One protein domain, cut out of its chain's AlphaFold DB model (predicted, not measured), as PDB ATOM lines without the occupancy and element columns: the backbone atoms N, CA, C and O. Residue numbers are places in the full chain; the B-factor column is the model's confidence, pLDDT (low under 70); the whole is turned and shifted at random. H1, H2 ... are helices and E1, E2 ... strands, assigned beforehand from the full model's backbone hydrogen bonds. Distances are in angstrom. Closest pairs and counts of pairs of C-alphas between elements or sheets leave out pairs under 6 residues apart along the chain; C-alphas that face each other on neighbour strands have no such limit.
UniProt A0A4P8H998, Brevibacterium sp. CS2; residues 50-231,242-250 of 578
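This is residues 50 to 231 and 242 to 250 of the 578 residues of a protein of Brevibacterium sp. CS2 (UniProt A0A4P8H998). With little regular structure, this is a sandwich, two sheets partly face to face: strongly twisted E1, E2, E3, E4, E7, E9, and small E8, E5, E6, E10, strands crossed at 52 degrees, among long loops. The printed part has 191 residues, of which 70 are in named elements, one helix and ten strands in the order E1 E2 E3 E4 H1 E5 E6 E7 E8 E9 E10; strands hold 66 of those 70, and the class is mostly strand. It is compact, radius of gyration of the C-alphas 16.2 A, spans 47 by 36 by 35 A.

Start at E1, residues 54 to 57, antiparallel to E4, residues 96 to 106: N 55 and O 105 are 2.8 A apart. E2, residues 65 to 72, and E3, residues 80 to 93, form a hairpin (N 67 and O 85, 2.9 A). E2, E3, E4 are a meander, each antiparallel to the one before; E1 makes it a Greek key, first strand beside fourth. H1, residues 115 to 118, only grazes both sheets.

Find C-alpha 54 at (58.635, 1.315, 16.822); E3 spans 38.7 A; E10, residues 248 to 250, ends at C-alpha 250 at (48.896, -25.245, 39.493).

Across the cut, C-alphas 231 and 242 are 22.8 A apart. H1 to E5, residues 130 to 134, is a long link. Residues 114 to 127 are among those under pLDDT 70.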
ATOM      1  N   ASP A  50      58.074   7.709  16.264       89.50
ATOM      2  CA  ASP A  50      59.057   6.633  16.357       89.50
ATOM      3  C   ASP A  50      59.740   6.686  17.731       89.50
ATOM      4  O   ASP A  50      60.318   7.716  18.099       89.50
ATOM      5  N   ILE A  51      59.637   5.590  18.478       87.19
ATOM      6  CA  ILE A  51      60.333   5.338  19.735       87.19
ATOM      7  C   ILE A  51      61.091   4.022  19.569       87.19
ATOM      8  O   ILE A  51      60.490   2.954  19.461       87.19
ATOM      9  N   ASP A  52      62.420   4.116  19.527       86.62
ATOM     10  CA  ASP A  52      63.340   2.979  19.422       86.62
ATOM     11  C   ASP A  52      63.032   2.019  18.261       86.62
ATOM     12  O   ASP A  52      63.137   0.803  18.397       86.62
ATOM     13  N   GLY A  53      62.646   2.564  17.103       88.62
ATOM     14  CA  GLY A  53      62.349   1.783  15.901       88.62
ATOM     15  C   GLY A  53      60.897   1.319  15.800       88.62
ATOM     16  O   GLY A  53      60.548   0.672  14.809       88.62
ATOM     17  N   TYR A  54      60.045   1.690  16.761       90.50
ATOM     18  CA  TYR A  54      58.635   1.315  16.822       90.50
ATOM     19  C   TYR A  54      57.715   2.530  16.867       90.50
ATOM     20  O   TYR A  54      57.968   3.513  17.559       90.50
ATOM     21  N   TRP A  55      56.589   2.448  16.166       89.81
ATOM     22  CA  TRP A  55      55.551   3.469  16.247       89.81
ATOM     23  C   TRP A  55      54.792   3.372  17.571       89.81
ATOM     24  O   TRP A  55      54.159   2.353  17.848       89.81
ATOM     25  N   SER A  56      54.814   4.451  18.352       91.25
ATOM     26  CA  SER A  56      54.104   4.603  19.628       91.25
ATOM     27  C   SER A  56      53.587   6.039  19.796       91.25
ATOM     28  O   SER A  56      53.866   6.907  18.973       91.25
ATOM     29  N   ASP A  57      52.817   6.323  20.843       90.94
ATOM     30  CA  ASP A  57      52.408   7.685  21.197       90.94
ATOM     31  C   ASP A  57      53.103   8.105  22.490       90.94
ATOM     32  O   ASP A  57      52.898   7.496  23.536       90.94
ATOM     33  N   ALA A  58      53.887   9.184  22.438       88.00
ATOM     34  CA  ALA A  58      54.666   9.671  23.579       88.00
ATOM     35  C   ALA A  58      53.814  10.149  24.774       88.00
ATOM     36  O   ALA A  58      54.365  10.524  25.808       88.00
ATOM     37  N   ARG A  59      52.482  10.211  24.634       90.88
ATOM     38  CA  ARG A  59      51.581  10.464  25.762       90.88
ATOM     39  C   ARG A  59      51.324   9.215  26.592       90.88
ATOM     40  O   ARG A  59      50.977   9.391  27.759       90.88
ATOM     41  N   LEU A  60      51.435   8.012  26.021       91.31
ATOM     42  CA  LEU A  60      51.280   6.760  26.767       91.31
ATOM     43  C   LEU A  60      52.279   6.721  27.938       91.31
ATOM     44  O   LEU A  60      53.357   7.310  27.834       91.31
ATOM     45  N   PRO A  61      51.916   6.092  29.068       90.62
ATOM     46  CA  PRO A  61      52.842   5.947  30.183       90.62
ATOM     47  C   PRO A  61      54.036   5.072  29.793       90.62
ATOM     48  O   PRO A  61      53.932   4.238  28.891       90.62
ATOM     49  N   ASP A  62      55.143   5.236  30.519       91.62
ATOM     50  CA  ASP A  62      56.270   4.311  30.421       91.62
ATOM     51  C   ASP A  62      55.774   2.882  30.718       91.62
ATOM     52  O   ASP A  62      55.048   2.686  31.704       91.62
ATOM     53  N   PRO A  63      56.119   1.890  29.881       93.81
ATOM     54  CA  PRO A  63      55.650   0.527  30.070       93.81
ATOM     55  C   PRO A  63      56.270  -0.103  31.326       93.81
ATOM     56  O   PRO A  63      57.421   0.162  31.673       93.81
ATOM     57  N   LEU A  64      55.513  -0.981  31.988       94.12
ATOM     58  CA  LEU A  64      56.002  -1.832  33.077       94.12
ATOM     59  C   LEU A  64      56.988  -2.889  32.567       94.12
ATOM     60  O   LEU A  64      57.930  -3.234  33.273       94.12
ATOM     61  N   ALA A  65      56.765  -3.381  31.348       92.62
ATOM     62  CA  ALA A  65      57.689  -4.235  30.614       92.62
ATOM     63  C   ALA A  65      57.421  -4.151  29.115       92.62
ATOM     64  O   ALA A  65      56.331  -3.774  28.677       92.62
ATOM     65  N   GLU A  66      58.407  -4.559  28.329       90.12
ATOM     66  CA  GLU A  66      58.286  -4.684  26.889       90.12
ATOM     67  C   GLU A  66      59.012  -5.923  26.385       90.12
ATOM     68  O   GLU A  66      59.995  -6.361  26.977       90.12
ATOM     69  N   VAL A  67      58.511  -6.485  25.291       87.75
ATOM     70  CA  VAL A  67      59.118  -7.631  24.624       87.75
ATOM     71  C   VAL A  67      59.074  -7.429  23.119       87.75
ATOM     72  O   VAL A  67      58.046  -7.058  22.550       87.75
ATOM     73  N   GLU A  68      60.216  -7.637  22.477       85.62
ATOM     74  CA  GLU A  68      60.334  -7.645  21.025       85.62
ATOM     75  C   GLU A  68      60.110  -9.064  20.499       85.62
ATOM     76  O   GLU A  68      60.607 -10.040  21.053       85.62
ATOM     77  N   VAL A  69      59.343  -9.169  19.422       76.81
ATOM     78  CA  VAL A  69      58.896 -10.425  18.834       76.81
ATOM     79  C   VAL A  69      59.318 -10.433  17.380       76.81
ATOM     80  O   VAL A  69      58.921  -9.555  16.612       76.81
ATOM     81  N   GLN A  70      60.086 -11.448  16.994       74.44
ATOM     82  CA  GLN A  70      60.507 -11.661  15.615       74.44
ATOM     83  C   GLN A  70      60.029 -13.028  15.132       74.44
ATOM     84  O   GLN A  70      60.436 -14.056  15.668       74.44
ATOM     85  N   LEU A  71      59.166 -13.052  14.115       68.25
ATOM     86  CA  LEU A  71      58.632 -14.288  13.545       68.25
ATOM     87  C   LEU A  71      58.750 -14.275  12.011       68.25
ATOM     88  O   LEU A  71      58.537 -13.236  11.391       68.25
ATOM     89  N   PRO A  72      59.051 -15.404  11.350       58.16
ATOM     90  CA  PRO A  72      59.127 -15.453   9.886       58.16
ATOM     91  C   PRO A  72      57.787 -15.087   9.235       58.16
ATOM     92  O   PRO A  72      56.783 -15.664   9.612       58.16
ATOM     93  N   GLU A  73      57.708 -14.213   8.227       59.28
ATOM     94  CA  GLU A  73      56.429 -13.933   7.541       59.28
ATOM     95  C   GLU A  73      56.449 -14.366   6.064       59.28
ATOM     96  O   GLU A  73      57.097 -13.728   5.233       59.28
ATOM     97  N   PRO A  74      55.662 -15.386   5.666       50.28
ATOM     98  CA  PRO A  74      55.738 -15.939   4.311       50.28
ATOM     99  C   PRO A  74      55.359 -14.996   3.169       50.28
ATOM    100  O   PRO A  74      55.777 -15.205   2.029       50.28
ATOM    101  N   LYS A  75      54.551 -13.966   3.445       54.19
ATOM    102  CA  LYS A  75      54.190 -12.944   2.450       54.19
ATOM    103  C   LYS A  75      55.323 -11.940   2.200       54.19
ATOM    104  O   LYS A  75      55.321 -11.311   1.143       54.19
ATOM    105  N   ALA A  76      56.282 -11.823   3.121       53.88
ATOM    106  CA  ALA A  76      57.390 -10.872   3.068       53.88
ATOM    107  C   ALA A  76      58.701 -11.469   2.513       53.88
ATOM    108  O   ALA A  76      59.726 -10.791   2.473       53.88
ATOM    109  N   GLY A  77      58.684 -12.724   2.044       56.22
ATOM    110  CA  GLY A  77      59.877 -13.438   1.581       56.22
ATOM    111  C   GLY A  77      60.537 -14.248   2.702       56.22
ATOM    112  O   GLY A  77      59.838 -14.855   3.500       56.22
ATOM    113  N   GLU A  78      61.875 -14.290   2.733       53.75
ATOM    114  CA  GLU A  78      62.666 -14.977   3.779       53.75
ATOM    115  C   GLU A  78      62.916 -14.101   5.029       53.75
ATOM    116  O   GLU A  78      63.642 -14.514   5.929       53.75
ATOM    117  N   ALA A  79      62.359 -12.885   5.083       62.28
ATOM    118  CA  ALA A  79      62.600 -11.924   6.160       62.28
ATOM    119  C   ALA A  79      61.753 -12.210   7.417       62.28
ATOM    120  O   ALA A  79      60.600 -12.641   7.326       62.28
ATOM    121  N   LEU A  80      62.323 -11.924   8.593       69.50
ATOM    122  CA  LEU A  80      61.602 -11.932   9.866       69.50
ATOM    123  C   LEU A  80      60.720 -10.682   9.969       69.50
ATOM    124  O   LEU A  80      61.190  -9.563   9.761       69.50
ATOM    125  N   ALA A  81      59.445 -10.876  10.292       74.19
ATOM    126  CA  ALA A  81      58.558  -9.817  10.741       74.19
ATOM    127  C   ALA A  81      58.847  -9.500  12.199       74.19
ATOM    128  O   ALA A  81      59.032 -10.406  13.005       74.19
ATOM    129  N   THR A  82      58.874  -8.212  12.518       77.94
ATOM    130  CA  THR A  82      59.202  -7.724  13.858       77.94
ATOM    131  C   THR A  82      58.014  -6.958  14.427       77.94
ATOM    132  O   THR A  82      57.284  -6.297  13.690       77.94
ATOM    133  N   ALA A  83      57.796  -7.053  15.732       80.56
ATOM    134  CA  ALA A  83      56.863  -6.220  16.482       80.56
ATOM    135  C   ALA A  83      57.314  -6.111  17.940       80.56
ATOM    136  O   ALA A  83      58.136  -6.899  18.397       80.56
ATOM    137  N   LYS A  84      56.761  -5.150  18.680       88.25
ATOM    138  CA  LYS A  84      57.016  -4.996  20.115       88.25
ATOM    139  C   LYS A  84      55.701  -4.995  20.883       88.25
ATOM    140  O   LYS A  84      54.803  -4.224  20.557       88.25
ATOM    141  N   ALA A  85      55.588  -5.824  21.912       88.06
ATOM    142  CA  ALA A  85      54.497  -5.763  22.874       88.06
ATOM    143  C   ALA A  85      54.943  -4.999  24.119       88.06
ATOM    144  O   ALA A  85      56.074  -5.147  24.575       88.06
ATOM    145  N   GLN A  86      54.044  -4.205  24.689       91.75
ATOM    146  CA  GLN A  86      54.264  -3.492  25.942       91.75
ATOM    147  C   GLN A  86      53.178  -3.848  26.950       91.75
ATOM    148  O   GLN A  86      51.999  -3.896  26.600       91.75
ATOM    149  N   VAL A  87      53.566  -4.034  28.210       93.88
ATOM    150  CA  VAL A  87      52.664  -4.058  29.363       93.88
ATOM    151  C   VAL A  87      52.586  -2.635  29.901       93.88
ATOM    152  O   VAL A  87      53.573  -2.116  30.413       93.88
ATOM    153  N   LEU A  88      51.430  -1.986  29.790       93.69
ATOM    154  CA  LEU A  88      51.237  -0.611  30.265       93.69
ATOM    155  C   LEU A  88      50.702  -0.565  31.698       93.69
ATOM    156  O   LEU A  88      51.047   0.337  32.457       93.69
ATOM    157  N   SER A  89      49.853  -1.523  32.072       93.44
ATOM    158  CA  SER A  89      49.383  -1.667  33.449       93.44
ATOM    159  C   SER A  89      48.923  -3.087  33.769       93.44
ATOM    160  O   SER A  89      48.565  -3.864  32.877       93.44
ATOM    161  N   LEU A  90      48.907  -3.399  35.066       94.19
ATOM    162  CA  LEU A  90      48.284  -4.589  35.631       94.19
ATOM    163  C   LEU A  90      47.541  -4.194  36.910       94.19
ATOM    164  O   LEU A  90      48.136  -4.021  37.973       94.19
ATOM    165  N   ASP A  91      46.233  -4.007  36.788       91.12
ATOM    166  CA  ASP A  91      45.436  -3.262  37.759       91.12
ATOM    167  C   ASP A  91      44.431  -4.161  38.485       91.12
ATOM    168  O   ASP A  91      43.526  -4.725  37.866       91.12
ATOM    169  N   ARG A  92      44.554  -4.288  39.812       89.31
ATOM    170  CA  ARG A  92      43.653  -5.094  40.650       89.31
ATOM    171  C   ARG A  92      42.348  -4.368  40.955       89.31
ATOM    172  O   ARG A  92      42.336  -3.251  41.481       89.31
ATOM    173  N   ALA A  93      41.241  -5.076  40.744       82.06
ATOM    174  CA  ALA A  93      39.887  -4.632  41.040       82.06
ATOM    175  C   ALA A  93      39.089  -5.739  41.748       82.06
ATOM    176  O   ALA A  93      38.317  -6.472  41.139       82.06
ATOM    177  N   GLY A  94      39.242  -5.840  43.070       82.19
ATOM    178  CA  GLY A  94      38.608  -6.907  43.844       82.19
ATOM    179  C   GLY A  94      39.357  -8.225  43.669       82.19
ATOM    180  O   GLY A  94      40.521  -8.314  44.048       82.19
ATOM    181  N   ASP A  95      38.683  -9.232  43.126       84.06
ATOM    182  CA  ASP A  95      39.206 -10.583  42.896       84.06
ATOM    183  C   ASP A  95      39.639 -10.838  41.444       84.06
ATOM    184  O   ASP A  95      39.903 -11.981  41.064       84.06
ATOM    185  N   SER A  96      39.750  -9.772  40.650       86.38
ATOM    186  CA  SER A  96      40.320  -9.784  39.309       86.38
ATOM    187  C   SER A  96      41.464  -8.779  39.166       86.38
ATOM    188  O   SER A  96      41.581  -7.814  39.933       86.38
ATOM    189  N   VAL A  97      42.304  -9.000  38.159       90.56
ATOM    190  CA  VAL A  97      43.254  -8.009  37.639       90.56
ATOM    191  C   VAL A  97      42.997  -7.778  36.159       90.56
ATOM    192  O   VAL A  97      42.606  -8.697  35.443       90.56
ATOM    193  N   ARG A  98      43.224  -6.552  35.691       89.25
ATOM    194  CA  ARG A  98      43.214  -6.218  34.269       89.25
ATOM    195  C   ARG A  98      44.622  -5.922  33.800       89.25
ATOM    196  O   ARG A  98      45.235  -4.980  34.294       89.25
ATOM    197  N   LEU A  99      45.081  -6.663  32.803       92.38
ATOM    198  CA  LEU A  99      46.254  -6.292  32.029       92.38
ATOM    199  C   LEU A  99      45.835  -5.336  30.911       92.38
ATOM    200  O   LEU A  99      44.878  -5.622  30.188       92.38
ATOM    201  N   VAL A 100      46.564  -4.235  30.753       91.31
ATOM    202  CA  VAL A 100      46.501  -3.369  29.571       91.31
ATOM    203  C   VAL A 100      47.856  -3.391  28.887       91.31
ATOM    204  O   VAL A 100      48.880  -3.153  29.526       91.31
ATOM    205  N   GLY A 101      47.859  -3.644  27.583       91.06
ATOM    206  CA  GLY A 101      49.070  -3.626  26.777       91.06
ATOM    207  C   GLY A 101      48.907  -2.883  25.460       91.06
ATOM    208  O   GLY A 101      47.795  -2.528  25.058       91.06
ATOM    209  N   ALA A 102      50.034  -2.643  24.798       89.94
ATOM    210  CA  ALA A 102      50.101  -2.053  23.468       89.94
ATOM    211  C   ALA A 102      50.894  -2.952  22.522       89.94
ATOM    212  O   ALA A 102      51.917  -3.515  22.909       89.94
ATOM    213  N   TRP A 103      50.422  -3.077  21.283       87.38
ATOM    214  CA  TRP A 103      51.140  -3.775  20.219       87.38
ATOM    215  C   TRP A 103      51.701  -2.756  19.228       87.38
ATOM    216  O   TRP A 103      50.957  -2.078  18.512       87.38
ATOM    217  N   LEU A 104      53.022  -2.616  19.222       88.19
ATOM    218  CA  LEU A 104      53.751  -1.601  18.480       88.19
ATOM    219  C   LEU A 104      54.377  -2.192  17.219       88.19
ATOM    220  O   LEU A 104      54.997  -3.257  17.230       88.19
ATOM    221  N   ARG A 105      54.236  -1.455  16.120       85.12
ATOM    222  CA  ARG A 105      54.729  -1.861  14.800       85.12
ATOM    223  C   ARG A 105      56.093  -1.245  14.517       85.12
ATOM    224  O   ARG A 105      56.309  -0.104  14.929       85.12
ATOM    225  N   PRO A 106      56.974  -1.934  13.780       84.94
ATOM    226  CA  PRO A 106      58.256  -1.377  13.391       84.94
ATOM    227  C   PRO A 106      58.069  -0.240  12.378       84.94
ATOM    228  O   PRO A 106      57.059  -0.156  11.671       84.94
ATOM    229  N   THR A 107      59.062   0.642  12.282       82.69
ATOM    230  CA  THR A 107      59.076   1.741  11.299       82.69
ATOM    231  C   THR A 107      59.424   1.298   9.880       82.69
ATOM    232  O   THR A 107      59.199   2.041   8.922       82.69
ATOM    233  N   SER A 108      59.967   0.092   9.727       77.31
ATOM    234  CA  SER A 108      60.352  -0.494   8.446       77.31
ATOM    235  C   SER A 108      60.265  -2.020   8.501       77.31
ATOM    236  O   SER A 108      60.311  -2.604   9.580       77.31
ATOM    237  N   GLY A 109      60.156  -2.660   7.336       76.56
ATOM    238  CA  GLY A 109      60.067  -4.115   7.231       76.56
ATOM    239  C   GLY A 109      58.670  -4.687   7.512       76.56
ATOM    240  O   GLY A 109      57.704  -3.940   7.691       76.56
ATOM    241  N   PRO A 110      58.545  -6.023   7.475       72.12
ATOM    242  CA  PRO A 110      57.284  -6.698   7.743       72.12
ATOM    243  C   PRO A 110      56.886  -6.577   9.221       72.12
ATOM    244  O   PRO A 110      57.728  -6.652  10.117       72.12
ATOM    245  N   SER A 111      55.592  -6.380   9.468       74.81
ATOM    246  CA  SER A 111      55.024  -6.163  10.802       74.81
ATOM    247  C   SER A 111      54.093  -7.307  11.161       74.81
ATOM    248  O   SER A 111      53.182  -7.627  10.400       74.81
ATOM    249  N   LEU A 112      54.242  -7.825  12.375       73.81
ATOM    250  CA  LEU A 112      53.230  -8.681  12.990       73.81
ATOM    251  C   LEU A 112      52.074  -7.801  13.486       73.81
ATOM    252  O   LEU A 112      52.301  -6.698  13.993       73.81
ATOM    253  N   GLY A 113      50.834  -8.241  13.312       70.38
ATOM    254  CA  GLY A 113      49.686  -7.668  14.012       70.38
ATOM    255  C   GLY A 113      49.521  -8.235  15.429       70.38
ATOM    256  O   GLY A 113      50.282  -9.078  15.897       70.38
ATOM    257  N   SER A 114      48.487  -7.774  16.119       69.44
ATOM    258  CA  SER A 114      48.151  -8.229  17.472       69.44
ATOM    259  C   SER A 114      47.426  -9.582  17.490       69.44
ATOM    260  O   SER A 114      47.480 -10.298  18.484       69.44
ATOM    261  N   HIS A 115      46.745  -9.968  16.402       67.31
ATOM    262  CA  HIS A 115      46.148 -11.306  16.282       67.31
ATOM    263  C   HIS A 115      47.210 -12.411  16.212       67.31
ATOM    264  O   HIS A 115      46.919 -13.556  16.535       67.31
ATOM    265  N   GLU A 116      48.454 -12.089  15.872       65.81
ATOM    266  CA  GLU A 116      49.585 -13.012  15.873       65.81
ATOM    267  C   GLU A 116      49.976 -13.445  17.290       65.81
ATOM    268  O   GLU A 116      50.600 -14.494  17.430       65.81
ATOM    269  N   LEU A 117      49.501 -12.745  18.332       60.47
ATOM    270  CA  LEU A 117      49.525 -13.254  19.707       60.47
ATOM    271  C   LEU A 117      48.845 -14.631  19.809       60.47
ATOM    272  O   LEU A 117      49.199 -15.424  20.664       60.47
ATOM    273  N   THR A 118      47.884 -14.948  18.937       56.09
ATOM    274  CA  THR A 118      46.955 -16.079  19.102       56.09
ATOM    275  C   THR A 118      47.337 -17.410  18.458       56.09
ATOM    276  O   THR A 118      46.476 -18.277  18.321       56.09
ATOM    277  N   GLY A 119      48.592 -17.615  18.061       51.62
ATOM    278  CA  GLY A 119      49.007 -18.948  17.592       51.62
ATOM    279  C   GLY A 119      48.722 -19.229  16.109       51.62
ATOM    280  O   GLY A 119      48.345 -20.327  15.708       51.62
ATOM    281  N   GLY A 120      48.927 -18.239  15.236       47.84
ATOM    282  CA  GLY A 120      49.329 -18.530  13.852       47.84
ATOM    283  C   GLY A 120      48.271 -19.036  12.857       47.84
ATOM    284  O   GLY A 120      48.648 -19.446  11.754       47.84
ATOM    285  N   SER A 121      46.961 -18.956  13.128       46.34
ATOM    286  CA  SER A 121      45.955 -19.161  12.068       46.34
ATOM    287  C   SER A 121      44.803 -18.149  12.078       46.34
ATOM    288  O   SER A 121      44.125 -17.942  13.080       46.34
ATOM    289  N   ASP A 122      44.515 -17.577  10.900       45.22
ATOM    290  CA  ASP A 122      43.440 -16.591  10.639       45.22
ATOM    291  C   ASP A 122      42.023 -17.071  10.981       45.22
ATOM    292  O   ASP A 122      41.051 -16.327  10.842       45.22
ATOM    293  N   TYR A 123      41.884 -18.341  11.348       47.03
ATOM    294  CA  TYR A 123      40.603 -19.015  11.458       47.03
ATOM    295  C   TYR A 123      40.039 -19.040  12.878       47.03
ATOM    296  O   TYR A 123      38.844 -19.312  13.010       47.03
ATOM    297  N   PHE A 124      40.837 -18.759  13.916       50.28
ATOM    298  CA  PHE A 124      40.433 -19.137  15.273       50.28
ATOM    299  C   PHE A 124      40.359 -18.004  16.306       50.28
ATOM    300  O   PHE A 124      39.467 -18.074  17.152       50.28
ATOM    301  N   HIS A 125      41.152 -16.923  16.227       57.62
ATOM    302  CA  HIS A 125      41.199 -15.965  17.343       57.62
ATOM    303  C   HIS A 125      41.381 -14.493  16.912       57.62
ATOM    304  O   HIS A 125      42.280 -14.137  16.159       57.62
ATOM    305  N   GLN A 126      40.499 -13.620  17.412       64.69
ATOM    306  CA  GLN A 126      40.586 -12.149  17.320       64.69
ATOM    307  C   GLN A 126      40.744 -11.536  18.716       64.69
ATOM    308  O   GLN A 126      40.143 -10.509  19.008       64.69
ATOM    309  N   VAL A 127      41.427 -12.218  19.628       69.62
ATOM    310  CA  VAL A 127      41.587 -11.814  21.034       69.62
ATOM    311  C   VAL A 127      43.068 -11.864  21.396       69.62
ATOM    312  O   VAL A 127      43.800 -12.534  20.694       69.62
ATOM    313  N   PRO A 128      43.576 -11.177  22.421       74.06
ATOM    314  CA  PRO A 128      44.960 -11.374  22.842       74.06
ATOM    315  C   PRO A 128      45.107 -12.743  23.531       74.06
ATOM    316  O   PRO A 128      44.339 -13.055  24.441       74.06
ATOM    317  N   TRP A 129      46.083 -13.559  23.121       76.50
ATOM    318  CA  TRP A 129      46.494 -14.726  23.910       76.50
ATOM    319  C   TRP A 129      47.560 -14.264  24.888       76.50
ATOM    320  O   TRP A 129      48.685 -13.964  24.501       76.50
ATOM    321  N   VAL A 130      47.175 -14.118  26.149       83.31
ATOM    322  CA  VAL A 130      48.075 -13.692  27.217       83.31
ATOM    323  C   VAL A 130      47.782 -14.539  28.441       83.31
ATOM    324  O   VAL A 130      46.615 -14.720  28.781       83.31
ATOM    325  N   ARG A 131      48.827 -15.043  29.093       88.56
ATOM    326  CA  ARG A 131      48.745 -15.747  30.381       88.56
ATOM    327  C   ARG A 131      49.555 -14.971  31.419       88.56
ATOM    328  O   ARG A 131      50.535 -14.312  31.061       88.56
ATOM    329  N   LEU A 132      49.153 -15.035  32.685       92.19
ATOM    330  CA  LEU A 132      49.993 -14.563  33.789       92.19
ATOM    331  C   LEU A 132      50.664 -15.760  34.451       92.19
ATOM    332  O   LEU A 132      50.055 -16.811  34.621       92.19
ATOM    333  N   LEU A 133      51.911 -15.569  34.841       90.19
ATOM    334  CA  LEU A 133      52.717 -16.540  35.549       90.19
ATOM    335  C   LEU A 133      52.989 -16.016  36.961       90.19
ATOM    336  O   LEU A 133      53.730 -15.051  37.143       90.19
ATOM    337  N   ASP A 134      52.398 -16.659  37.964       88.56
ATOM    338  CA  ASP A 134      52.664 -16.399  39.376       88.56
ATOM    339  C   ASP A 134      53.625 -17.468  39.917       88.56
ATOM    340  O   ASP A 134      53.214 -18.432  40.565       88.56
ATOM    341  N   ALA A 135      54.919 -17.290  39.622       75.44
ATOM    342  CA  ALA A 135      55.970 -18.246  39.974       75.44
ATOM    343  C   ALA A 135      56.120 -18.439  41.492       75.44
ATOM    344  O   ALA A 135      56.443 -19.533  41.935       75.44
ATOM    345  N   GLN A 136      55.841 -17.405  42.297       77.38
ATOM    346  CA  GLN A 136      55.868 -17.520  43.759       77.38
ATOM    347  C   GLN A 136      54.752 -18.430  44.278       77.38
ATOM    348  O   GLN A 136      54.958 -19.134  45.264       77.38
ATOM    349  N   SER A 137      53.572 -18.384  43.661       79.00
ATOM    350  CA  SER A 137      52.461 -19.254  44.044       79.00
ATOM    351  C   SER A 137      52.423 -20.580  43.290       79.00
ATOM    352  O   SER A 137      51.526 -21.358  43.569       79.00
ATOM    353  N   GLY A 138      53.312 -20.796  42.314       80.69
ATOM    354  CA  GLY A 138      53.290 -21.986  41.468       80.69
ATOM    355  C   GLY A 138      52.109 -22.048  40.496       80.69
ATOM    356  O   GLY A 138      51.725 -23.142  40.118       80.69
ATOM    357  N   HIS A 139      51.512 -20.921  40.083       86.00
ATOM    358  CA  HIS A 139      50.303 -20.941  39.248       86.00
ATOM    359  C   HIS A 139      50.468 -20.263  37.884       86.00
ATOM    360  O   HIS A 139      50.957 -19.134  37.769       86.00
ATOM    361  N   LEU A 140      49.921 -20.913  36.857       87.56
ATOM    362  CA  LEU A 140      49.598 -20.324  35.562       87.56
ATOM    363  C   LEU A 140      48.159 -19.804  35.587       87.56
ATOM    364  O   LEU A 140      47.219 -20.534  35.886       87.56
ATOM    365  N   ILE A 141      47.963 -18.535  35.256       89.12
ATOM    366  CA  ILE A 141      46.660 -17.876  35.326       89.12
ATOM    367  C   ILE A 141      46.206 -17.532  33.912       89.12
ATOM    368  O   ILE A 141      46.827 -16.739  33.197       89.12
ATOM    369  N   GLU A 142      45.084 -18.120  33.525       85.69
ATOM    370  CA  GLU A 142      44.419 -17.862  32.254       85.69
ATOM    371  C   GLU A 142      43.475 -16.650  32.374       85.69
ATOM    372  O   GLU A 142      43.013 -16.319  33.477       85.69
ATOM    373  N   PRO A 143      43.152 -15.969  31.257       85.06
ATOM    374  CA  PRO A 143      42.144 -14.914  31.255       85.06
ATOM    375  C   PRO A 143      40.807 -15.398  31.834       85.06
ATOM    376  O   PRO A 143      40.503 -16.584  31.851       85.06
ATOM    377  N   LEU A 144      39.956 -14.484  32.292       82.19
ATOM    378  CA  LEU A 144      38.583 -14.806  32.672       82.19
ATOM    379  C   LEU A 144      37.759 -15.152  31.432       82.19
ATOM    380  O   LEU A 144      37.833 -14.447  30.422       82.19
ATOM    381  N   TYR A 145      36.908 -16.171  31.546       76.94
ATOM    382  CA  TYR A 145      36.012 -16.619  30.477       76.94
ATOM    383  C   TYR A 145      34.540 -16.534  30.890       76.94
ATOM    384  O   TYR A 145      34.224 -16.495  32.076       76.94
ATOM    385  N   GLY A 146      33.612 -16.486  29.931       73.12
ATOM    386  CA  GLY A 146      32.175 -16.574  30.237       73.12
ATOM    387  C   GLY A 146      31.803 -17.915  30.889       73.12
ATOM    388  O   GLY A 146      32.378 -18.935  30.550       73.12
ATOM    389  N   ALA A 147      30.828 -17.953  31.806       67.94
ATOM    390  CA  ALA A 147      30.478 -19.179  32.551       67.94
ATOM    391  C   ALA A 147      29.993 -20.388  31.720       67.94
ATOM    392  O   ALA A 147      29.911 -21.482  32.265       67.94
ATOM    393  N   GLU A 148      29.614 -20.212  30.452       62.81
ATOM    394  CA  GLU A 148      29.192 -21.322  29.573       62.81
ATOM    395  C   GLU A 148      30.360 -21.934  28.781       62.81
ATOM    396  O   GLU A 148      30.157 -22.869  28.009       62.81
ATOM    397  N   THR A 149      31.561 -21.388  28.953       61.22
ATOM    398  CA  THR A 149      32.786 -21.832  28.294       61.22
ATOM    399  C   THR A 149      33.400 -23.007  29.034       61.22
ATOM    400  O   THR A 149      33.245 -23.134  30.241       61.22
ATOM    401  N   ASP A 150      34.118 -23.852  28.303       61.84
ATOM    402  CA  ASP A 150      35.055 -24.803  28.877       61.84
ATOM    403  C   ASP A 150      36.481 -24.265  28.678       61.84
ATOM    404  O   ASP A 150      37.024 -24.324  27.574       61.84
ATOM    405  N   VAL A 151      37.074 -23.695  29.734       58.06
ATOM    406  CA  VAL A 151      38.448 -23.140  29.719       58.06
ATOM    407  C   VAL A 151      39.538 -24.180  29.473       58.06
ATOM    408  O   VAL A 151      40.609 -23.821  28.974       58.06
ATOM    409  N   ALA A 152      39.260 -25.444  29.802       54.41
ATOM    410  CA  ALA A 152      40.138 -26.569  29.507       54.41
ATOM    411  C   ALA A 152      39.968 -27.038  28.052       54.41
ATOM    412  O   ALA A 152      40.832 -27.734  27.517       54.41
ATOM    413  N   SER A 153      38.881 -26.633  27.382       52.84
ATOM    414  CA  SER A 153      38.690 -26.894  25.962       52.84
ATOM    415  C   SER A 153      39.501 -25.948  25.076       52.84
ATOM    416  O   SER A 153      39.748 -24.772  25.361       52.84
ATOM    417  N   ASN A 154      39.842 -26.481  23.911       50.53
ATOM    418  CA  ASN A 154      40.636 -25.802  22.897       50.53
ATOM    419  C   ASN A 154      39.773 -24.977  21.924       50.53
ATOM    420  O   ASN A 154      40.304 -24.312  21.036       50.53
ATOM    421  N   ASP A 155      38.440 -24.981  22.080       51.69
ATOM    422  CA  ASP A 155      37.508 -24.216  21.240       51.69
ATOM    423  C   ASP A 155      37.239 -22.813  21.806       51.69
ATOM    424  O   ASP A 155      36.099 -22.381  21.949       51.69
ATOM    425  N   ARG A 156      38.307 -22.048  22.063       52.22
ATOM    426  CA  ARG A 156      38.238 -20.705  22.674       52.22
ATOM    427  C   ARG A 156      37.729 -19.609  21.720       52.22
ATOM    428  O   ARG A 156      38.012 -18.422  21.915       52.22
ATOM    429  N   LYS A 157      36.990 -19.970  20.658       51.28
ATOM    430  CA  LYS A 157      36.598 -19.096  19.529       51.28
ATOM    431  C   LYS A 157      35.800 -17.849  19.934       51.28
ATOM    432  O   LYS A 157      35.583 -16.991  19.079       51.28
ATOM    433  N   ASN A 158      35.313 -17.718  21.175       52.53
ATOM    434  CA  ASN A 158      34.446 -16.601  21.567       52.53
ATOM    435  C   ASN A 158      34.396 -16.246  23.068       52.53
ATOM    436  O   ASN A 158      33.364 -15.757  23.529       52.53
ATOM    437  N   GLU A 159      35.449 -16.411  23.862       65.56
ATOM    438  CA  GLU A 159      35.150 -16.696  25.277       65.56
ATOM    439  C   GLU A 159      35.909 -15.907  26.349       65.56
ATOM    440  O   GLU A 159      35.359 -15.779  27.441       65.56
ATOM    441  N   CYS A 160      37.072 -15.300  26.070       70.19
ATOM    442  CA  CYS A 160      37.732 -14.465  27.085       70.19
ATOM    443  C   CYS A 160      37.061 -13.093  27.270       70.19
ATOM    444  O   CYS A 160      36.503 -12.497  26.336       70.19
ATOM    445  N   LEU A 161      37.146 -12.570  28.494       77.88
ATOM    446  CA  LEU A 161      36.817 -11.197  28.873       77.88
ATOM    447  C   LEU A 161      38.001 -10.277  28.541       77.88
ATOM    448  O   LEU A 161      38.749  -9.812  29.396       77.88
ATOM    449  N   CYS A 162      38.178 -10.049  27.247       79.38
ATOM    450  CA  CYS A 162      39.347  -9.419  26.643       79.38
ATOM    451  C   CYS A 162      38.913  -8.513  25.471       79.38
ATOM    452  O   CYS A 162      37.777  -8.605  24.982       79.38
ATOM    453  N   SER A 163      39.785  -7.603  25.032       77.81
ATOM    454  CA  SER A 163      39.554  -6.804  23.820       77.81
ATOM    455  C   SER A 163      39.658  -7.660  22.559       77.81
ATOM    456  O   SER A 163      40.176  -8.778  22.585       77.81
ATOM    457  N   ARG A 164      39.194  -7.122  21.428       75.25
ATOM    458  CA  ARG A 164      39.560  -7.664  20.126       75.25
ATOM    459  C   ARG A 164      40.946  -7.194  19.712       75.25
ATOM    460  O   ARG A 164      41.379  -6.106  20.084       75.25
ATOM    461  N   THR A 165      41.618  -8.034  18.943       70.75
ATOM    462  CA  THR A 165      42.872  -7.736  18.260       70.75
ATOM    463  C   THR A 165      42.590  -7.559  16.772       70.75
ATOM    464  O   THR A 165      41.859  -8.341  16.155       70.75
ATOM    465  N   THR A 166      43.114  -6.486  16.184       62.75
ATOM    466  CA  THR A 166      42.930  -6.174  14.769       62.75
ATOM    467  C   THR A 166      44.104  -6.668  13.936       62.75
ATOM    468  O   THR A 166      45.272  -6.410  14.209       62.75
ATOM    469  N   SER A 167      43.780  -7.331  12.828       55.56
ATOM    470  CA  SER A 167      44.735  -7.572  11.751       55.56
ATOM    471  C   SER A 167      44.746  -6.358  10.822       55.56
ATOM    472  O   SER A 167      43.762  -6.099  10.124       55.56
ATOM    473  N   LYS A 168      45.847  -5.601  10.789       57.88
ATOM    474  CA  LYS A 168      46.108  -4.643   9.701       57.88
ATOM    475  C   LYS A 168      47.460  -4.965   9.060       57.88
ATOM    476  O   LYS A 168      48.480  -4.460   9.512       57.88
ATOM    477  N   GLU A 169      47.454  -5.770   7.997       55.75
ATOM    478  CA  GLU A 169      48.623  -5.978   7.121       55.75
ATOM    479  C   GLU A 169      48.976  -4.670   6.400       55.75
ATOM    480  O   GLU A 169      48.099  -4.143   5.712       55.75
ATOM    481  N   GLN A 170      50.214  -4.159   6.498       58.72
ATOM    482  CA  GLN A 170      50.690  -3.012   5.698       58.72
ATOM    483  C   GLN A 170      52.190  -3.101   5.358       58.72
ATOM    484  O   GLN A 170      52.942  -3.783   6.040       58.72
ATOM    485  N   GLY A 171      52.589  -2.452   4.254       58.66
ATOM    486  CA  GLY A 171      53.933  -2.539   3.663       58.66
ATOM    487  C   GLY A 171      54.931  -1.472   4.136       58.66
ATOM    488  O   GLY A 171      54.656  -0.711   5.060       58.66
ATOM    489  N   GLU A 172      56.085  -1.415   3.462       56.44
ATOM    490  CA  GLU A 172      57.195  -0.492   3.753       56.44
ATOM    491  C   GLU A 172      56.748   0.990   3.660       56.44
ATOM    492  O   GLU A 172      56.021   1.358   2.736       56.44
ATOM    493  N   ASP A 173      57.176   1.827   4.617       63.47
ATOM    494  CA  ASP A 173      56.817   3.252   4.828       63.47
ATOM    495  C   ASP A 173      55.450   3.554   5.493       63.47
ATOM    496  O   ASP A 173      54.935   4.676   5.412       63.47
ATOM    497  N   PHE A 174      54.853   2.586   6.190       75.25
ATOM    498  CA  PHE A 174      53.617   2.802   6.945       75.25
ATOM    499  C   PHE A 174      53.840   3.587   8.252       75.25
ATOM    500  O   PHE A 174      54.669   3.212   9.077       75.25
ATOM    501  N   VAL A 175      53.032   4.630   8.475       81.75
ATOM    502  CA  VAL A 175      52.862   5.296   9.778       81.75
ATOM    503  C   VAL A 175      51.443   4.996  10.269       81.75
ATOM    504  O   VAL A 175      50.496   5.330   9.546       81.75
ATOM    505  N   PRO A 176      51.250   4.380  11.450       81.88
ATOM    506  CA  PRO A 176      49.914   4.109  11.948       81.88
ATOM    507  C   PRO A 176      49.143   5.396  12.229       81.88
ATOM    508  O   PRO A 176      49.700   6.391  12.681       81.88
ATOM    509  N   GLU A 177      47.839   5.357  11.954       83.94
ATOM    510  CA  GLU A 177      46.900   6.405  12.378       83.94
ATOM    511  C   GLU A 177      46.496   6.230  13.850       83.94
ATOM    512  O   GLU A 177      46.127   7.202  14.507       83.94
ATOM    513  N   GLU A 178      46.598   5.002  14.367       85.62
ATOM    514  CA  GLU A 178      46.323   4.646  15.756       85.62
ATOM    515  C   GLU A 178      47.285   3.556  16.261       85.62
ATOM    516  O   GLU A 178      47.650   2.645  15.514       85.62
ATOM    517  N   ILE A 179      47.675   3.655  17.531       87.75
ATOM    518  CA  ILE A 179      48.339   2.626  18.321       87.75
ATOM    519  C   ILE A 179      47.280   1.674  18.853       87.75
ATOM    520  O   ILE A 179      46.242   2.079  19.386       87.75
ATOM    521  N   GLU A 180      47.557   0.392  18.698       85.56
ATOM    522  CA  GLU A 180      46.654  -0.665  19.098       85.56
ATOM    523  C   GLU A 180      46.850  -1.000  20.575       85.56
ATOM    524  O   GLU A 180      47.905  -1.497  20.973       85.56
ATOM    525  N   LEU A 181      45.819  -0.730  21.380       87.69
ATOM    526  CA  LEU A 181      45.758  -1.143  22.776       87.69
ATOM    527  C   LEU A 181      44.900  -2.400  22.912       87.69
ATOM    528  O   LEU A 181      43.839  -2.516  22.292       87.69
ATOM    529  N   PHE A 182      45.313  -3.306  23.790       86.25
ATOM    530  CA  PHE A 182      44.534  -4.482  24.162       86.25
ATOM    531  C   PHE A 182      44.400  -4.606  25.676       86.25
ATOM    532  O   PHE A 182      45.187  -4.049  26.443       86.25
ATOM    533  N   TYR A 183      43.380  -5.341  26.111       86.88
ATOM    534  CA  TYR A 183      43.227  -5.717  27.510       86.88
ATOM    535  C   TYR A 183      42.775  -7.167  27.657       86.88
ATOM    536  O   TYR A 183      42.073  -7.704  26.796       86.88
ATOM    537  N   ALA A 184      43.127  -7.766  28.790       87.00
ATOM    538  CA  ALA A 184      42.601  -9.045  29.248       87.00
ATOM    539  C   ALA A 184      42.375  -8.981  30.764       87.00
ATOM    540  O   ALA A 184      43.219  -8.470  31.503       87.00
ATOM    541  N   ASP A 185      41.211  -9.444  31.215       86.38
ATOM    542  CA  ASP A 185      40.926  -9.615  32.637       86.38
ATOM    543  C   ASP A 185      41.324 -11.025  33.079       86.38
ATOM    544  O   ASP A 185      41.068 -11.982  32.356       86.38
ATOM    545  N   PHE A 186      41.885 -11.157  34.276       90.00
ATOM    546  CA  PHE A 186      42.324 -12.415  34.883       90.00
ATOM    547  C   PHE A 186      41.761 -12.536  36.303       90.00
ATOM    548  O   PHE A 186      41.461 -11.511  36.931       90.00
ATOM    549  N   PRO A 187      41.644 -13.755  36.859       89.62
ATOM    550  CA  PRO A 187      41.632 -13.934  38.307       89.62
ATOM    551  C   PRO A 187      42.798 -13.165  38.941       89.62
ATOM    552  O   PRO A 187      43.895 -13.126  38.386       89.62
ATOM    553  N   ALA A 188      42.573 -12.525  40.087       88.75
ATOM    554  CA  ALA A 188      43.661 -11.845  40.772       88.75
ATOM    555  C   ALA A 188      44.719 -12.874  41.225       88.75
ATOM    556  O   ALA A 188      44.347 -13.818  41.926       88.75
ATOM    557  N   PRO A 189      46.010 -12.686  40.882       91.62
ATOM    558  CA  PRO A 189      47.086 -13.530  41.395       91.62
ATOM    559  C   PRO A 189      47.171 -13.412  42.915       91.62
ATOM    560  O   PRO A 189      46.758 -12.395  43.487       91.62
ATOM    561  N   ALA A 190      47.721 -14.431  43.573       89.19
ATOM    562  CA  ALA A 190      47.983 -14.372  45.007       89.19
ATOM    563  C   ALA A 190      49.151 -13.417  45.297       89.19
ATOM    564  O   ALA A 190      49.094 -12.625  46.247       89.19
ATOM    565  N   SER A 191      50.167 -13.447  44.437       90.62
ATOM    566  CA  SER A 191      51.367 -12.630  44.554       90.62
ATOM    567  C   SER A 191      51.133 -11.174  44.155       90.62
ATOM    568  O   SER A 191      50.165 -10.803  43.485       90.62
ATOM    569  N   GLN A 192      52.035 -10.303  44.612       91.88
ATOM    570  CA  GLN A 192      52.029  -8.875  44.266       91.88
ATOM    571  C   GLN A 192      52.730  -8.579  42.937       91.88
ATOM    572  O   GLN A 192      52.696  -7.438  42.478       91.88
ATOM    573  N   GLN A 193      53.387  -9.579  42.351       92.75
ATOM    574  CA  GLN A 193      54.089  -9.489  41.079       92.75
ATOM    575  C   GLN A 193      53.882 -10.790  40.304       92.75
ATOM    576  O   GLN A 193      53.749 -11.845  40.923       92.75
ATOM    577  N   VAL A 194      53.830 -10.700  38.977       94.31
ATOM    578  CA  VAL A 194      53.667 -11.841  38.062       94.31
ATOM    579  C   VAL A 194      54.462 -11.605  36.784       94.31
ATOM    580  O   VAL A 194      54.647 -10.463  36.381       94.31
ATOM    581  N   SER A 195      54.873 -12.662  36.100       92.31
ATOM    582  CA  SER A 195      55.373 -12.576  34.726       92.31
ATOM    583  C   SER A 195      54.211 -12.606  33.728       92.31
ATOM    584  O   SER A 195      53.157 -13.182  34.009       92.31
ATOM    585  N   VAL A 196      54.377 -11.992  32.555       91.75
ATOM    586  CA  VAL A 196      53.361 -11.986  31.490       91.75
ATOM    587  C   VAL A 196      53.874 -12.791  30.306       91.75
ATOM    588  O   VAL A 196      54.957 -12.526  29.800       91.75
ATOM    589  N   MET A 197      53.085 -13.751  29.835       87.19
ATOM    590  CA  MET A 197      53.382 -14.515  28.624       87.19
ATOM    591  C   MET A 197      52.483 -14.055  27.486       87.19
ATOM    592  O   MET A 197      51.258 -14.104  27.611       87.19
ATOM    593  N   PHE A 198      53.082 -13.627  26.378       80.69
ATOM    594  CA  PHE A 198      52.370 -13.193  25.180       80.69
ATOM    595  C   PHE A 198      52.315 -14.336  24.147       80.69
ATOM    596  O   PHE A 198      53.274 -14.605  23.440       80.69
ATOM    597  N   GLY A 199      51.186 -15.021  24.014       73.56
ATOM    598  CA  GLY A 199      51.029 -16.111  23.047       73.56
ATOM    599  C   GLY A 199      51.946 -17.320  23.278       73.56
ATOM    600  O   GLY A 199      52.576 -17.458  24.322       73.56
ATOM    601  N   GLU A 200      52.009 -18.207  22.281       68.88
ATOM    602  CA  GLU A 200      52.772 -19.473  22.342       68.88
ATOM    603  C   GLU A 200      54.272 -19.307  22.073       68.88
ATOM    604  O   GLU A 200      55.044 -20.223  22.326       68.88
ATOM    605  N   PHE A 201      54.695 -18.171  21.517       64.31
ATOM    606  CA  PHE A 201      56.052 -17.988  20.988       64.31
ATOM    607  C   PHE A 201      56.958 -17.152  21.886       64.31
ATOM    608  O   PHE A 201      58.154 -17.060  21.618       64.31
ATOM    609  N   ILE A 202      56.392 -16.477  22.886       74.94
ATOM    610  CA  ILE A 202      57.078 -15.390  23.578       74.94
ATOM    611  C   ILE A 202      57.400 -15.829  24.997       74.94
ATOM    612  O   ILE A 202      56.549 -16.338  25.728       74.94
ATOM    613  N   GLU A 203      58.657 -15.620  25.368       76.69
ATOM    614  CA  GLU A 203      59.138 -15.857  26.719       76.69
ATOM    615  C   GLU A 203      58.335 -15.021  27.734       76.69
ATOM    616  O   GLU A 203      57.893 -13.910  27.415       76.69
ATOM    617  N   PRO A 204      58.137 -15.527  28.964       85.00
ATOM    618  CA  PRO A 204      57.576 -14.717  30.036       85.00
ATOM    619  C   PRO A 204      58.398 -13.436  30.241       85.00
ATOM    620  O   PRO A 204      59.622 -13.492  30.325       85.00
ATOM    621  N   THR A 205      57.731 -12.286  30.356       86.56
ATOM    622  CA  THR A 205      58.384 -11.037  30.767       86.56
ATOM    623  C   THR A 205      58.805 -11.090  32.233       86.56
ATOM    624  O   THR A 205      58.252 -11.858  33.022       86.56
ATOM    625  N   ASP A 206      59.701 -10.190  32.625       80.38
ATOM    626  CA  ASP A 206      60.114 -10.025  34.020       80.38
ATOM    627  C   ASP A 206      58.953  -9.595  34.947       80.38
ATOM    628  O   ASP A 206      57.871  -9.221  34.492       80.38
ATOM    629  N   GLU A 207      59.193  -9.666  36.260       87.56
ATOM    630  CA  GLU A 207      58.222  -9.492  37.352       87.56
ATOM    631  C   GLU A 207      57.419  -8.169  37.275       87.56
ATOM    632  O   GLU A 207      57.867  -7.096  37.689       87.56
ATOM    633  N   ILE A 208      56.183  -8.243  36.777       93.62
ATOM    634  CA  ILE A 208      55.257  -7.114  36.632       93.62
ATOM    635  C   ILE A 208      54.505  -6.869  37.941       93.62
ATOM    636  O   ILE A 208      53.801  -7.765  38.417       93.62
ATOM    637  N   PRO A 209      54.552  -5.651  38.513       94.25
ATOM    638  CA  PRO A 209      53.818  -5.333  39.728       94.25
ATOM    639  C   PRO A 209      52.307  -5.233  39.489       94.25
ATOM    640  O   PRO A 209      51.846  -4.573  38.561       94.25
ATOM    641  N   VAL A 210      51.531  -5.819  40.402       93.25
ATOM    642  CA  VAL A 210      50.071  -5.695  40.451       93.25
ATOM    643  C   VAL A 210      49.700  -4.442  41.251       93.25
ATOM    644  O   VAL A 210      49.951  -4.357  42.455       93.25
ATOM    645  N   SER A 211      49.090  -3.458  40.592       89.94
ATOM    646  CA  SER A 211      48.665  -2.203  41.216       89.94
ATOM    647  C   SER A 211      47.325  -2.377  41.958       89.94
ATOM    648  O   SER A 211      46.453  -3.123  41.518       89.94
ATOM    649  N   GLU A 212      47.121  -1.695  43.093       85.12
ATOM    650  CA  GLU A 212      45.839  -1.722  43.821       85.12
ATOM    651  C   GLU A 212      45.057  -0.417  43.654       85.12
ATOM    652  O   GLU A 212      45.554   0.669  43.965       85.12
ATOM    653  N   GLY A 213      43.791  -0.521  43.231       71.81
ATOM    654  CA  GLY A 213      42.860   0.614  43.194       71.81
ATOM    655  C   GLY A 213      43.224   1.712  42.190       71.81
ATOM    656  O   GLY A 213      42.628   2.790  42.228       71.81
ATOM    657  N   GLN A 214      44.190   1.448  41.313       76.88
ATOM    658  CA  GLN A 214      44.485   2.257  40.140       76.88
ATOM    659  C   GLN A 214      43.811   1.614  38.931       76.88
ATOM    660  O   GLN A 214      43.572   0.413  38.907       76.88
ATOM    661  N   GLN A 215      43.431   2.434  37.965       82.12
ATOM    662  CA  GLN A 215      42.958   1.970  36.669       82.12
ATOM    663  C   GLN A 215      43.792   2.682  35.624       82.12
ATOM    664  O   GLN A 215      44.032   3.885  35.759       82.12
ATOM    665  N   PHE A 216      44.191   1.953  34.590       88.44
ATOM    666  CA  PHE A 216      44.810   2.543  33.419       88.44
ATOM    667  C   PHE A 216      43.990   3.722  32.883       88.44
ATOM    668  O   PHE A 216      42.809   3.586  32.550       88.44
ATOM    669  N   GLU A 217      44.643   4.874  32.767       87.31
ATOM    670  CA  GLU A 217      44.104   6.050  32.097       87.31
ATOM    671  C   GLU A 217      44.759   6.161  30.717       87.31
ATOM    672  O   GLU A 217      45.977   6.300  30.610       87.31
ATOM    673  N   ASN A 218      43.955   6.114  29.650       88.50
ATOM    674  CA  ASN A 218      44.464   6.315  28.296       88.50
ATOM    675  C   ASN A 218      44.771   7.802  28.067       88.50
ATOM    676  O   ASN A 218      43.921   8.591  27.669       88.50
ATOM    677  N   THR A 219      46.016   8.192  28.286       88.94
ATOM    678  CA  THR A 219      46.521   9.556  28.066       88.94
ATOM    679  C   THR A 219      46.636   9.939  26.583       88.94
ATOM    680  O   THR A 219      46.791  11.120  26.252       88.94
ATOM    681  N   ALA A 220      46.534   8.963  25.676       88.44
ATOM    682  CA  ALA A 220      46.628   9.117  24.229       88.44
ATOM    683  C   ALA A 220      45.268   8.922  23.522       88.44
ATOM    684  O   ALA A 220      45.220   8.485  22.369       88.44
ATOM    685  N   GLU A 221      44.151   9.266  24.182       81.75
ATOM    686  CA  GLU A 221      42.808   9.189  23.586       81.75
ATOM    687  C   GLU A 221      42.771   9.784  22.162       81.75
ATOM    688  O   GLU A 221      43.205  10.915  21.914       81.75
ATOM    689  N   GLY A 222      42.245   8.998  21.216       82.00
ATOM    690  CA  GLY A 222      42.094   9.368  19.806       82.00
ATOM    691  C   GLY A 222      43.240   8.942  18.883       82.00
ATOM    692  O   GLY A 222      43.039   8.938  17.673       82.00
ATOM    693  N   THR A 223      44.398   8.561  19.424       86.69
ATOM    694  CA  THR A 223      45.506   7.952  18.661       86.69
ATOM    695  C   THR A 223      45.970   6.636  19.262       86.69
ATOM    696  O   THR A 223      46.709   5.933  18.599       86.69
ATOM    697  N   ALA A 224      45.559   6.274  20.476       87.81
ATOM    698  CA  ALA A 224      45.667   4.922  21.006       87.81
ATOM    699  C   ALA A 224      44.259   4.430  21.350       87.81
ATOM    700  O   ALA A 224      43.527   5.110  22.079       87.81
ATOM    701  N   VAL A 225      43.844   3.296  20.785       81.19
ATOM    702  CA  VAL A 225      42.449   2.836  20.855       81.19
ATOM    703  C   VAL A 225      42.353   1.373  21.263       81.19
ATOM    704  O   VAL A 225      43.176   0.551  20.870       81.19
ATOM    705  N   PHE A 226      41.313   1.052  22.031       79.06
ATOM    706  CA  PHE A 226      40.888  -0.322  22.268       79.06
ATOM    707  C   PHE A 226      39.858  -0.717  21.204       79.06
ATOM    708  O   PHE A 226      38.837  -0.037  21.074       79.06
ATOM    709  N   ASP A 227      40.061  -1.832  20.499       70.31
ATOM    710  CA  ASP A 227      38.984  -2.459  19.724       70.31
ATOM    711  C   ASP A 227      38.148  -3.341  20.668       70.31
ATOM    712  O   ASP A 227      38.512  -4.464  21.014       70.31
ATOM    713  N   ILE A 228      37.059  -2.791  21.209       63.75
ATOM    714  CA  ILE A 228      36.268  -3.446  22.260       63.75
ATOM    715  C   ILE A 228      35.188  -4.336  21.635       63.75
ATOM    716  O   ILE A 228      34.471  -3.947  20.717       63.75
ATOM    717  N   ARG A 229      35.001  -5.530  22.205       56.81
ATOM    718  CA  ARG A 229      34.025  -6.534  21.756       56.81
ATOM    719  C   ARG A 229      32.545  -6.113  21.899       56.81
ATOM    720  O   ARG A 229      31.690  -6.788  21.326       56.81
ATOM    721  N   SER A 230      32.216  -5.039  22.626       48.19
ATOM    722  CA  SER A 230      30.830  -4.603  22.872       48.19
ATOM    723  C   SER A 230      30.579  -3.117  22.599       48.19
ATOM    724  O   SER A 230      31.344  -2.241  23.001       48.19
ATOM    725  N   ASP A 231      29.404  -2.838  22.028       42.09
ATOM    726  CA  ASP A 231      28.819  -1.514  21.752       42.09
ATOM    727  C   ASP A 231      28.649  -0.598  22.989       42.09
ATOM    728  O   ASP A 231      28.038   0.468  22.902       42.09
ATOM    729  N   GLU A 242      31.919 -13.930  39.723       53.47
ATOM    730  CA  GLU A 242      30.984 -15.020  40.048       53.47
ATOM    731  C   GLU A 242      30.355 -15.688  38.810       53.47
ATOM    732  O   GLU A 242      29.969 -16.849  38.877       53.47
ATOM    733  N   SER A 243      30.225 -14.973  37.686       58.47
ATOM    734  CA  SER A 243      29.654 -15.493  36.429       58.47
ATOM    735  C   SER A 243      30.712 -15.744  35.354       58.47
ATOM    736  O   SER A 243      30.368 -15.973  34.195       58.47
ATOM    737  N   ALA A 244      31.985 -15.620  35.719       68.06
ATOM    738  CA  ALA A 244      33.118 -15.897  34.861       68.06
ATOM    739  C   ALA A 244      33.837 -17.141  35.377       68.06
ATOM    740  O   ALA A 244      34.037 -17.288  36.585       68.06
ATOM    741  N   GLN A 245      34.231 -18.024  34.467       72.38
ATOM    742  CA  GLN A 245      35.100 -19.130  34.818       72.38
ATOM    743  C   GLN A 245      36.503 -18.591  35.100       72.38
ATOM    744  O   GLN A 245      37.007 -17.714  34.392       72.38
ATOM    745  N   ARG A 246      37.110 -19.108  36.169       77.88
ATOM    746  CA  ARG A 246      38.476 -18.796  36.583       77.88
ATOM    747  C   ARG A 246      39.321 -20.033  36.353       77.88
ATOM    748  O   ARG A 246      38.972 -21.091  36.865       77.88
ATOM    749  N   ALA A 247      40.408 -19.878  35.615       79.12
ATOM    750  CA  ALA A 247      41.419 -20.907  35.456       79.12
ATOM    751  C   ALA A 247      42.715 -20.388  36.086       79.12
ATOM    752  O   ALA A 247      43.381 -19.502  35.553       79.12
ATOM    753  N   VAL A 248      42.992 -20.901  37.283       84.31
ATOM    754  CA  VAL A 248      44.259 -20.754  38.002       84.31
ATOM    755  C   VAL A 248      44.789 -22.173  38.106       84.31
ATOM    756  O   VAL A 248      44.209 -22.986  38.820       84.31
ATOM    757  N   LEU A 249      45.788 -22.482  37.290       81.69
ATOM    758  CA  LEU A 249      46.282 -23.830  37.059       81.69
ATOM    759  C   LEU A 249      47.575 -24.006  37.858       81.69
ATOM    760  O   LEU A 249      48.499 -23.215  37.640       81.69
ATOM    761  N   PRO A 250      47.657 -24.974  38.782       80.12
ATOM    762  CA  PRO A 250      48.896 -25.245  39.493       80.12
ATOM    763  C   PRO A 250      49.938 -25.771  38.513       80.12
ATOM    764  O   PRO A 250      49.623 -26.426  37.514       80.12
TER     765      PRO A 250